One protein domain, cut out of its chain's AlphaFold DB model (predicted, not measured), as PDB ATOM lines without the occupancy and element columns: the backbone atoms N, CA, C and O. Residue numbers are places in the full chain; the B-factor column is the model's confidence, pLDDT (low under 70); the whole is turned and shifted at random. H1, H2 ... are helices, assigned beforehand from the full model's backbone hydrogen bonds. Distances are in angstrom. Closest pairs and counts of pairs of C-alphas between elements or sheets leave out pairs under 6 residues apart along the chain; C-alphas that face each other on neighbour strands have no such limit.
ATOM      1  N   GLU A  15      -7.134   8.747   1.183       87.81
ATOM      2  CA  GLU A  15      -7.592   8.143   2.436       87.81
ATOM      3  C   GLU A  15      -7.116   6.690   2.563       87.81
ATOM      4  O   GLU A  15      -6.683   6.251   3.632       87.81
ATOM      5  N   GLU A  16      -7.112   5.955   1.450       88.00
ATOM      6  CA  GLU A  16      -6.612   4.586   1.398       88.00
ATOM      7  C   GLU A  16      -5.090   4.548   1.583       88.00
ATOM      8  O   GLU A  16      -4.567   3.719   2.332       88.00
ATOM      9  N   LEU A  17      -4.368   5.478   0.954       88.94
ATOM     10  CA  LEU A  17      -2.913   5.586   1.076       88.94
ATOM     11  C   LEU A  17      -2.479   5.984   2.495       88.94
ATOM     12  O   LEU A  17      -1.488   5.452   3.001       88.94
ATOM     13  N   VAL A  18      -3.237   6.861   3.160       90.50
ATOM     14  CA  VAL A  18      -3.025   7.226   4.571       90.50
ATOM     15  C   VAL A  18      -3.260   6.025   5.483       90.50
ATOM     16  O   VAL A  18      -2.378   5.687   6.271       90.50
ATOM     17  N   SER A  19      -4.376   5.314   5.315       90.50
ATOM     18  CA  SER A  19      -4.674   4.100   6.088       90.50
ATOM     19  C   SER A  19      -3.585   3.024   5.934       90.50
ATOM     20  O   SER A  19      -3.188   2.349   6.890       90.50
ATOM     21  N   GLN A  20      -3.018   2.895   4.733       88.25
ATOM     22  CA  GLN A  20      -1.889   2.000   4.480       88.25
ATOM     23  C   GLN A  20      -0.594   2.463   5.159       88.25
ATOM     24  O   GLN A  20       0.150   1.628   5.676       88.25
ATOM     25  N   ALA A  21      -0.318   3.769   5.183       91.31
ATOM     26  CA  ALA A  21       0.839   4.315   5.885       91.31
ATOM     27  C   ALA A  21       0.744   4.052   7.398       91.31
ATOM     28  O   ALA A  21       1.687   3.537   8.003       91.31
ATOM     29  N   GLU A  22      -0.426   4.310   7.982       92.00
ATOM     30  CA  GLU A  22      -0.703   4.095   9.405       92.00
ATOM     31  C   GLU A  22      -0.601   2.619   9.794       92.00
ATOM     32  O   GLU A  22       0.110   2.271  10.739       92.00
ATOM     33  N   SER A  23      -1.257   1.734   9.039       92.44
ATOM     34  CA  SER A  23      -1.207   0.287   9.290       92.44
ATOM     35  C   SER A  23       0.185  -0.311   9.069       92.44
ATOM     36  O   SER A  23       0.554  -1.277   9.740       92.44
ATOM     37  N   GLY A  24       0.970   0.268   8.159       88.94
ATOM     38  CA  GLY A  24       2.350  -0.128   7.891       88.94
ATOM     39  C   GLY A  24       3.379   0.459   8.859       88.94
ATOM     40  O   GLY A  24       4.523   0.010   8.849       88.94
ATOM     41  N   GLY A  25       3.009   1.451   9.678       93.06
ATOM     42  CA  GLY A  25       3.952   2.198  10.517       93.06
ATOM     43  C   GLY A  25       5.010   2.956   9.706       93.06
ATOM     44  O   GLY A  25       6.127   3.161  10.186       93.06
ATOM     45  N   VAL A  26       4.680   3.328   8.469       94.06
ATOM     46  CA  VAL A  26       5.557   4.045   7.535       94.06
ATOM     47  C   VAL A  26       4.996   5.430   7.253       94.06
ATOM     48  O   VAL A  26       3.850   5.736   7.578       94.06
ATOM     49  N   THR A  27       5.801   6.298   6.647       91.81
ATOM     50  CA  THR A  27       5.299   7.617   6.268       91.81
ATOM     51  C   THR A  27       4.472   7.533   4.991       91.81
ATOM     52  O   THR A  27       4.676   6.666   4.140       91.81
ATOM     53  N   LEU A  28       3.568   8.494   4.807       88.94
ATOM     54  CA  LEU A  28       2.829   8.624   3.554       88.94
ATOM     55  C   LEU A  28       3.766   8.859   2.353       88.94
ATOM     56  O   LEU A  28       3.495   8.383   1.256       88.94
ATOM     57  N   ALA A  29       4.906   9.528   2.570       88.94
ATOM     58  CA  ALA A  29       5.924   9.723   1.538       88.94
ATOM     59  C   ALA A  29       6.542   8.389   1.074       88.94
ATOM     60  O   ALA A  29       6.765   8.195  -0.122       88.94
ATOM     61  N   ASP A  30       6.756   7.446   1.997       87.31
ATOM     62  CA  ASP A  30       7.238   6.101   1.666       87.31
ATOM     63  C   ASP A  30       6.205   5.342   0.821       87.31
ATOM     64  O   ASP A  30       6.553   4.698  -0.170       87.31
ATOM     65  N   VAL A  31       4.919   5.472   1.155       88.69
ATOM     66  CA  VAL A  31       3.827   4.875   0.372       88.69
ATOM     67  C   VAL A  31       3.759   5.486  -1.029       88.69
ATOM     68  O   VAL A  31       3.705   4.747  -2.011       88.69
ATOM     69  N   PHE A  32       3.841   6.812  -1.150       87.44
ATOM     70  CA  PHE A  32       3.851   7.483  -2.451       87.44
ATOM     71  C   PHE A  32       5.023   7.029  -3.316       87.44
ATOM     72  O   PHE A  32       4.822   6.623  -4.457       87.44
ATOM     73  N   SER A  33       6.233   7.023  -2.757       86.56
ATOM     74  CA  SER A  33       7.440   6.645  -3.498       86.56
ATOM     75  C   SER A  33       7.472   5.175  -3.931       86.56
ATOM     76  O   SER A  33       8.138   4.841  -4.909       86.56
ATOM     77  N   SER A  34       6.761   4.293  -3.221       85.81
ATOM     78  CA  SER A  34       6.753   2.851  -3.494       85.81
ATOM     79  C   SER A  34       5.592   2.391  -4.372       85.81
ATOM     80  O   SER A  34       5.706   1.345  -5.013       85.81
ATOM     81  N   LYS A  35       4.480   3.137  -4.405       83.31
ATOM     82  CA  LYS A  35       3.241   2.706  -5.069       83.31
ATOM     83  C   LYS A  35       2.786   3.583  -6.221       83.31
ATOM     84  O   LYS A  35       2.040   3.091  -7.062       83.31
ATOM     85  N   LEU A  36       3.195   4.846  -6.255       85.62
ATOM     86  CA  LEU A  36       2.685   5.799  -7.229       85.62
ATOM     87  C   LEU A  36       3.749   6.146  -8.256       85.62
ATOM     88  O   LEU A  36       4.891   6.474  -7.923       85.62
ATOM     89  N   SER A  37       3.348   6.118  -9.522       87.62
ATOM     90  CA  SER A  37       4.121   6.773 -10.566       87.62
ATOM     91  C   SER A  37       3.989   8.297 -10.456       87.62
ATOM     92  O   SER A  37       3.126   8.831  -9.755       87.62
ATOM     93  N   ALA A  38       4.844   9.021 -11.179       85.81
ATOM     94  CA  ALA A  38       4.720  10.473 -11.288       85.81
ATOM     95  C   ALA A  38       3.360  10.896 -11.875       85.81
ATOM     96  O   ALA A  38       2.769  11.863 -11.404       85.81
ATOM     97  N   GLU A  39       2.844  10.136 -12.846       85.31
ATOM     98  CA  GLU A  39       1.536  10.382 -13.463       85.31
ATOM     99  C   GLU A  39       0.389  10.146 -12.470       85.31
ATOM    100  O   GLU A  39      -0.551  10.939 -12.418       85.31
ATOM    101  N   ASP A  40       0.481   9.111 -11.626       86.00
ATOM    102  CA  ASP A  40      -0.523   8.849 -10.585       86.00
ATOM    103  C   ASP A  40      -0.563   9.976  -9.546       86.00
ATOM    104  O   ASP A  40      -1.640  10.409  -9.133       86.00
ATOM    105  N   MET A  41       0.608  10.489  -9.149       84.94
ATOM    106  CA  MET A  41       0.699  11.632  -8.236       84.94
ATOM    107  C   MET A  41       0.100  12.901  -8.849       84.94
ATOM    108  O   MET A  41      -0.611  13.629  -8.157       84.94
ATOM    109  N   GLU A  42       0.351  13.165 -10.133       86.44
ATOM    110  CA  GLU A  42      -0.203  14.332 -10.824       86.44
ATOM    111  C   GLU A  42      -1.732  14.255 -10.930       86.44
ATOM    112  O   GLU A  42      -2.423  15.224 -10.611       86.44
ATOM    113  N   ARG A  43      -2.278  13.087 -11.291       85.94
ATOM    114  CA  ARG A  43      -3.732  12.869 -11.322       85.94
ATOM    115  C   ARG A  43      -4.361  13.064  -9.943       85.94
ATOM    116  O   ARG A  43      -5.352  13.777  -9.817       85.94
ATOM    117  N   MET A  44      -3.751  12.513  -8.894       86.38
ATOM    118  CA  MET A  44      -4.257  12.671  -7.529       86.38
ATOM    119  C   MET A  44      -4.248  14.138  -7.077       86.38
ATOM    120  O   MET A  44      -5.195  14.603  -6.443       86.38
ATOM    121  N   GLN A  45      -3.207  14.900  -7.429       87.06
ATOM    122  CA  GLN A  45      -3.161  16.338  -7.149       87.06
ATOM    123  C   GLN A  45      -4.287  17.100  -7.860       87.06
ATOM    124  O   GLN A  45      -4.896  17.992  -7.259       87.06
ATOM    125  N   GLN A  46      -4.591  16.750  -9.113       88.19
ATOM    126  CA  GLN A  46      -5.707  17.346  -9.852       88.19
ATOM    127  C   GLN A  46      -7.057  17.017  -9.198       88.19
ATOM    128  O   GLN A  46      -7.867  17.925  -8.990       88.19
ATOM    129  N   ASP A  47      -7.269  15.760  -8.803       86.38
ATOM    130  CA  ASP A  47      -8.489  15.317  -8.120       86.38
ATOM    131  C   ASP A  47      -8.692  16.046  -6.786       86.38
ATOM    132  O   ASP A  47      -9.779  16.565  -6.514       86.38
ATOM    133  N   LEU A  48      -7.638  16.154  -5.970       86.62
ATOM    134  CA  LEU A  48      -7.675  16.887  -4.702       86.62
ATOM    135  C   LEU A  48      -7.981  18.368  -4.917       86.62
ATOM    136  O   LEU A  48      -8.838  18.928  -4.232       86.62
ATOM    137  N   THR A  49      -7.337  18.996  -5.902       87.69
ATOM    138  CA  THR A  49      -7.580  20.405  -6.239       87.69
ATOM    139  C   THR A  49      -9.039  20.631  -6.631       87.69
ATOM    140  O   THR A  49      -9.665  21.593  -6.182       87.69
ATOM    141  N   LYS A  50      -9.609  19.720  -7.424       87.88
ATOM    142  CA  LYS A  50     -11.014  19.774  -7.826       87.88
ATOM    143  C   LYS A  50     -11.957  19.612  -6.630       87.88
ATOM    144  O   LYS A  50     -12.833  20.458  -6.457       87.88
ATOM    145  N   LYS A  51     -11.747  18.598  -5.780       84.88
ATOM    146  CA  LYS A  51     -12.534  18.389  -4.547       84.88
ATOM    147  C   LYS A  51     -12.484  19.627  -3.640       84.88
ATOM    148  O   LYS A  51     -13.513  20.065  -3.130       84.88
ATOM    149  N   MET A  52     -11.306  20.236  -3.475       83.81
ATOM    150  CA  MET A  52     -11.160  21.470  -2.697       83.81
ATOM    151  C   MET A  52     -11.938  22.634  -3.311       83.81
ATOM    152  O   MET A  52     -12.641  23.334  -2.588       83.81
ATOM    153  N   ALA A  53     -11.851  22.838  -4.628       83.75
ATOM    154  CA  ALA A  53     -12.585  23.901  -5.311       83.75
ATOM    155  C   ALA A  53     -14.111  23.731  -5.191       83.75
ATOM    156  O   ALA A  53     -14.829  24.706  -4.967       83.75
ATOM    157  N   GLU A  54     -14.609  22.498  -5.295       81.81
ATOM    158  CA  GLU A  54     -16.024  22.177  -5.092       81.81
ATOM    159  C   GLU A  54     -16.469  22.463  -3.650       81.81
ATOM    160  O   GLU A  54     -17.509  23.094  -3.449       81.81
ATOM    161  N   ASN A  55     -15.653  22.096  -2.658       77.88
ATOM    162  CA  ASN A  55     -15.914  22.416  -1.253       77.88
ATOM    163  C   ASN A  55     -15.916  23.926  -0.986       77.88
ATOM    164  O   ASN A  55     -16.825  24.416  -0.319       77.88
ATOM    165  N   TYR A  56     -14.955  24.682  -1.527       78.31
ATOM    166  CA  TYR A  56     -14.952  26.144  -1.398       78.31
ATOM    167  C   TYR A  56     -16.221  26.762  -1.977       78.31
ATOM    168  O   TYR A  56     -16.854  27.584  -1.323       78.31
ATOM    169  N   LYS A  57     -16.647  26.307  -3.157       78.88
ATOM    170  CA  LYS A  57     -17.895  26.764  -3.772       78.88
ATOM    171  C   LYS A  57     -19.124  26.424  -2.920       78.88
ATOM    172  O   LYS A  57     -20.071  27.206  -2.872       78.88
ATOM    173  N   ALA A  58     -19.130  25.270  -2.254       76.75
ATOM    174  CA  ALA A  58     -20.198  24.895  -1.335       76.75
ATOM    175  C   ALA A  58     -20.231  25.803  -0.093       76.75
ATOM    176  O   ALA A  58     -21.312  26.220   0.316       76.75
ATOM    177  N   ILE A  59     -19.065  26.157   0.461       78.06
ATOM    178  CA  ILE A  59     -18.947  27.107   1.577       78.06
ATOM    179  C   ILE A  59     -19.411  28.499   1.147       78.06
ATOM    180  O   ILE A  59     -20.210  29.102   1.853       78.06
ATOM    181  N   GLU A  60     -18.977  28.991  -0.015       74.94
ATOM    182  CA  GLU A  60     -19.458  30.265  -0.566       74.94
ATOM    183  C   GLU A  60     -20.981  30.268  -0.718       74.94
ATOM    184  O   GLU A  60     -21.629  31.236  -0.341       74.94
ATOM    185  N   GLY A  61     -21.563  29.173  -1.217       77.69
ATOM    186  CA  GLY A  61     -23.015  29.021  -1.317       77.69
ATOM    187  C   GLY A  61     -23.714  28.996   0.043       77.69
ATOM    188  O   GLY A  61     -24.746  29.635   0.202       77.69
ATOM    189  N   PHE A  62     -23.151  28.299   1.033       76.50
ATOM    190  CA  PHE A  62     -23.677  28.278   2.401       76.50
ATOM    191  C   PHE A  62     -23.605  29.658   3.068       76.50
ATOM    192  O   PHE A  62     -24.539  30.069   3.750       76.50
ATOM    193  N   MET A  63     -22.510  30.387   2.849       76.56
ATOM    194  CA  MET A  63     -22.294  31.723   3.402       76.56
ATOM    195  C   MET A  63     -22.985  32.835   2.603       76.56
ATOM    196  O   MET A  63     -23.015  33.967   3.073       76.56
ATOM    197  N   ALA A  64     -23.544  32.545   1.424       75.88
ATOM    198  CA  ALA A  64     -24.143  33.555   0.550       75.88
ATOM    199  C   ALA A  64     -25.317  34.299   1.205       75.88
ATOM    200  O   ALA A  64     -25.502  35.487   0.947       75.88
ATOM    201  N   ASP A  65     -26.068  33.613   2.069       71.94
ATOM    202  CA  ASP A  65     -27.222  34.170   2.782       71.94
ATOM    203  C   ASP A  65     -26.871  34.643   4.207       71.94
ATOM    204  O   ASP A  65     -27.746  35.082   4.955       71.94
ATOM    205  N   VAL A  66     -25.596  34.559   4.605       74.69
ATOM    206  CA  VAL A  66     -25.134  35.063   5.902       74.69
ATOM    207  C   VAL A  66     -24.862  36.556   5.766       74.69
ATOM    208  O   VAL A  66     -23.831  36.982   5.244       74.69
ATOM    209  N   GLU A  67     -25.801  37.365   6.245       69.56
ATOM    210  CA  GLU A  67     -25.633  38.812   6.322       69.56
ATOM    211  C   GLU A  67     -24.602  39.138   7.410       69.56
ATOM    212  O   GLU A  67     -24.861  39.005   8.606       69.56
ATOM    213  N   VAL A  68     -23.390  39.513   6.993       69.44
ATOM    214  CA  VAL A  68     -22.348  39.953   7.924       69.44
ATOM    215  C   VAL A  68     -22.635  41.411   8.294       69.44
ATOM    216  O   VAL A  68     -22.557  42.271   7.411       69.44
ATOM    217  N   PRO A  69     -22.951  41.719   9.568       69.12
ATOM    218  CA  PRO A  69     -23.230  43.086   9.984       69.12
ATOM    219  C   PRO A  69     -22.005  43.971   9.749       69.12
ATOM    220  O   PRO A  69     -20.859  43.575   9.993       69.12
ATOM    221  N   SER A  70     -22.235  45.191   9.265       69.94
ATOM    222  CA  SER A  70     -21.149  46.143   9.074       69.94
ATOM    223  C   SER A  70     -20.630  46.646  10.424       69.94
ATOM    224  O   SER A  70     -21.330  46.634  11.436       69.94
ATOM    225  N   LEU A  71     -19.400  47.172  10.447       67.81
ATOM    226  CA  LEU A  71     -18.850  47.814  11.651       67.81
ATOM    227  C   LEU A  71     -19.726  48.977  12.154       67.81
ATOM    228  O   LEU A  71     -19.709  49.279  13.344       67.81
ATOM    229  N   ALA A  72     -20.498  49.614  11.266       70.56
ATOM    230  CA  ALA A  72     -21.452  50.654  11.638       70.56
ATOM    231  C   ALA A  72     -22.679  50.073  12.363       70.56
ATOM    232  O   ALA A  72     -23.136  50.655  13.346       70.56
ATOM    233  N   ASP A  73     -23.159  48.904  11.935       70.31
ATOM    234  CA  ASP A  73     -24.267  48.197  12.588       70.31
ATOM    235  C   ASP A  73     -23.859  47.732  13.989       70.31
ATOM    236  O   ASP A  73     -24.604  47.919  14.946       70.31
ATOM    237  N   LEU A  74     -22.619  47.250  14.130       67.94
ATOM    238  CA  LEU A  74     -22.038  46.876  15.422       67.94
ATOM    239  C   LEU A  74     -21.837  48.078  16.358       67.94
ATOM    240  O   LEU A  74     -21.954  47.938  17.570       67.94
ATOM    241  N   SER A  75     -21.557  49.269  15.818       68.94
ATOM    242  CA  SER A  75     -21.362  50.485  16.625       68.94
ATOM    243  C   SER A  75     -22.655  51.094  17.181       68.94
ATOM    244  O   SER A  75     -22.591  51.942  18.067       68.94
ATOM    245  N   ASN A  76     -23.813  50.664  16.670       74.50
ATOM    246  CA  ASN A  76     -25.132  51.068  17.162       74.50
ATOM    247  C   ASN A  76     -25.704  50.098  18.211       74.50
ATOM    248  O   ASN A  76     -26.793  50.350  18.727       74.50
ATOM    249  N   LEU A  77     -24.998  49.004  18.509       76.69
ATOM    250  CA  LEU A  77     -25.384  48.054  19.545       76.69
ATOM    251  C   LEU A  77     -25.243  48.691  20.929       76.69
ATOM    252  O   LEU A  77     -24.301  49.441  21.193       76.69
ATOM    253  N   SER A  78     -26.194  48.399  21.814       79.69
ATOM    254  CA  SER A  78     -26.085  48.808  23.211       79.69
ATOM    255  C   SER A  78     -25.076  47.927  23.951       79.69
ATOM    256  O   SER A  78     -24.811  46.799  23.539       79.69
ATOM    257  N   ASP A  79     -24.545  48.406  25.080       79.62
ATOM    258  CA  ASP A  79     -23.633  47.612  25.921       79.62
ATOM    259  C   ASP A  79     -24.253  46.257  26.322       79.62
ATOM    260  O   ASP A  79     -23.557  45.250  26.387       79.62
ATOM    261  N   THR A  80     -25.579  46.209  26.497       80.81
ATOM    262  CA  THR A  80     -26.321  44.969  26.783       80.81
ATOM    263  C   THR A  80     -26.268  43.982  25.614       80.81
ATOM    264  O   THR A  80     -26.072  42.791  25.834       80.81
ATOM    265  N   ASP A  81     -26.407  44.469  24.377       79.56
ATOM    266  CA  ASP A  81     -26.348  43.626  23.176       79.56
ATOM    267  C   ASP A  81     -24.916  43.107  22.947       79.56
ATOM    268  O   ASP A  81     -24.707  41.971  22.524       79.56
ATOM    269  N   LEU A  82     -23.904  43.921  23.275       80.44
ATOM    270  CA  LEU A  82     -22.496  43.520  23.215       80.44
ATOM    271  C   LEU A  82     -22.145  42.460  24.270       80.44
ATOM    272  O   LEU A  82     -21.342  41.567  23.984       80.44
ATOM    273  N   ASP A  83     -22.734  42.544  25.464       82.31
ATOM    274  CA  ASP A  83     -22.573  41.543  26.524       82.31
ATOM    275  C   ASP A  83     -23.258  40.212  26.161       82.31
ATOM    276  O   ASP A  83     -22.707  39.140  26.430       82.31
ATOM    277  N   GLU A  84     -24.419  40.257  25.499       82.25
ATOM    278  CA  GLU A  84     -25.127  39.065  25.010       82.25
ATOM    279  C   GLU A  84     -24.332  38.350  23.905       82.25
ATOM    280  O   GLU A  84     -24.082  37.146  24.009       82.25
ATOM    281  N   ILE A  85     -23.802  39.096  22.926       81.06
ATOM    282  CA  ILE A  85     -22.921  38.551  21.878       81.06
ATOM    283  C   ILE A  85     -21.656  37.924  22.482       81.06
ATOM    284  O   ILE A  85     -21.236  36.841  22.069       81.06
ATOM    285  N   GLN A  86     -21.035  38.566  23.477       79.75
ATOM    286  CA  GLN A  86     -19.883  37.982  24.174       79.75
ATOM    287  C   GLN A  86     -20.251  36.675  24.887       79.75
ATOM    288  O   GLN A  86     -19.471  35.721  24.844       79.75
ATOM    289  N   GLY A  87     -21.432  36.611  25.503       79.81
ATOM    290  CA  GLY A  87     -21.955  35.396  26.123       79.81
ATOM    291  C   GLY A  87     -22.124  34.249  25.124       79.81
ATOM    292  O   GLY A  87     -21.671  33.135  25.391       79.81
ATOM    293  N   GLU A  88     -22.705  34.526  23.955       78.81
ATOM    294  CA  GLU A  88     -22.889  33.537  22.886       78.81
ATOM    295  C   GLU A  88     -21.557  33.051  22.301       78.81
ATOM    296  O   GLU A  88     -21.373  31.847  22.110       78.81
ATOM    297  N   ILE A  89     -20.589  33.951  22.093       79.69
ATOM    298  CA  ILE A  89     -19.240  33.589  21.631       79.69
ATOM    299  C   ILE A  89     -18.543  32.689  22.656       79.69
ATOM    300  O   ILE A  89     -17.956  31.669  22.292       79.69
ATOM    301  N   ILE A  90     -18.617  33.027  23.947       80.25
ATOM    302  CA  ILE A  90     -18.026  32.212  25.016       80.25
ATOM    303  C   ILE A  90     -18.698  30.835  25.084       80.25
ATOM    304  O   ILE A  90     -18.004  29.835  25.272       80.25
ATOM    305  N   ALA A  91     -20.019  30.764  24.913       77.25
ATOM    306  CA  ALA A  91     -20.757  29.504  24.900       77.25
ATOM    307  C   ALA A  91     -20.369  28.626  23.698       77.25
ATOM    308  O   ALA A  91     -20.044  27.454  23.888       77.25
ATOM    309  N   ALA A  92     -20.305  29.202  22.494       72.62
ATOM    310  CA  ALA A  92     -19.895  28.496  21.281       72.62
ATOM    311  C   ALA A  92     -18.456  27.955  21.375       72.62
ATOM    312  O   ALA A  92     -18.193  26.820  20.993       72.62
ATOM    313  N   LEU A  93     -17.533  28.732  21.954       73.06
ATOM    314  CA  LEU A  93     -16.147  28.304  22.183       73.06
ATOM    315  C   LEU A  93     -16.004  27.292  23.333       73.06
ATOM    316  O   LEU A  93     -14.999  26.587  23.413       73.06
ATOM    317  N   SER A  94     -16.978  27.227  24.245       66.88
ATOM    318  CA  SER A  94     -16.957  26.292  25.377       66.88
ATOM    319  C   SER A  94     -17.398  24.881  24.986       66.88
ATOM    320  O   SER A  94     -16.894  23.919  25.569       66.88
ATOM    321  N   ASP A  95     -18.270  24.733  23.984       55.81
ATOM    322  CA  ASP A  95     -18.681  23.413  23.478       55.81
ATOM    323  C   ASP A  95     -17.531  22.671  22.763       55.81
ATOM    324  O   ASP A  95     -17.433  21.445  22.867       55.81
ATOM    325  N   ASP A  96     -16.568  23.388  22.172       51.97
ATOM    326  CA  ASP A  96     -15.337  22.787  21.623       51.97
ATOM    327  C   ASP A  96     -14.391  22.242  22.716       51.97
ATOM    328  O   ASP A  96     -13.620  21.308  22.482       51.97
ATOM    329  N   VAL A  97     -14.465  22.763  23.948       48.84
ATOM    330  CA  VAL A  97     -13.634  22.296  25.076       48.84
ATOM    331  C   VAL A  97     -14.225  21.042  25.739       48.84
ATOM    332  O   VAL A  97     -13.489  20.258  26.343       48.84
ATOM    333  N   ALA A  98     -15.531  20.795  25.598       46.38
ATOM    334  CA  ALA A  98     -16.192  19.614  26.156       46.38
ATOM    335  C   ALA A  98     -15.948  18.331  25.334       46.38
ATOM    336  O   ALA A  98     -15.913  17.242  25.909       46.38
ATOM    337  N   CYS A  99     -15.701  18.448  24.024       46.34
ATOM    338  CA  CYS A  99     -15.335  17.317  23.157       46.34
ATOM    339  C   CYS A  99     -13.831  16.973  23.186       46.34
ATOM    340  O   CYS A  99     -13.420  15.958  22.626       46.34
ATOM    341  N   ALA A 100     -13.007  17.778  23.869       47.47
ATOM    342  CA  ALA A 100     -11.567  17.579  24.020       47.47
ATOM    343  C   ALA A 100     -11.181  17.145  25.450       47.47
ATOM    344  O   ALA A 100     -10.345  17.769  26.108       47.47
TER     345      ALA A 100
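AT A GLANCE: This is residues 15 to 100 of the 102 residues of an uncharacterized protein of Thermoplasmata archaeon (UniProt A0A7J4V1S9). Picture an open C with an empty middle: long H3 is its base, H1 and H2 make a corner at one end, and beyond H4 at the other, H5 folds back as a free arm. The 86 printed residues have five named helices, H1 to H5, and no named strand: all helix. The whole is extended, radius of gyration of the C-alphas 22.4 A, spans 62 by 30 by 15 A.

HOW THE PARTS SIT: Start at H3, residues 38 to 63. H2, residues 28 to 35, is close but not clearly touching; the closest C-alphas, Phe 32 and Met 41, are 7.8 A apart. H1, residues 15 to 24, touches H2, about perpendicular at 82 degrees; the closest C-alphas are Ala 21 and Leu 28, 5.3 A. H4, residues 71 to 75, is only just apart from H5, residues 79 to 98, at 8.5 A. O i to N i+4 pairs are within hydrogen-bond range throughout H1 to H4, and 14 of 16 in H5.

IN THESE COORDINATES: Find C-alpha 38 at (4.720, 10.473, -11.288); H3 runs 37.4 A from there. H5 runs 29.0 A to C-alpha 98 at (-16.192, 19.614, 26.156).

THE WHOLE: The printed part has no cut and no long link. Residues 67 to 71, 74 to 75 and 94 to 100 have pLDDT under 70.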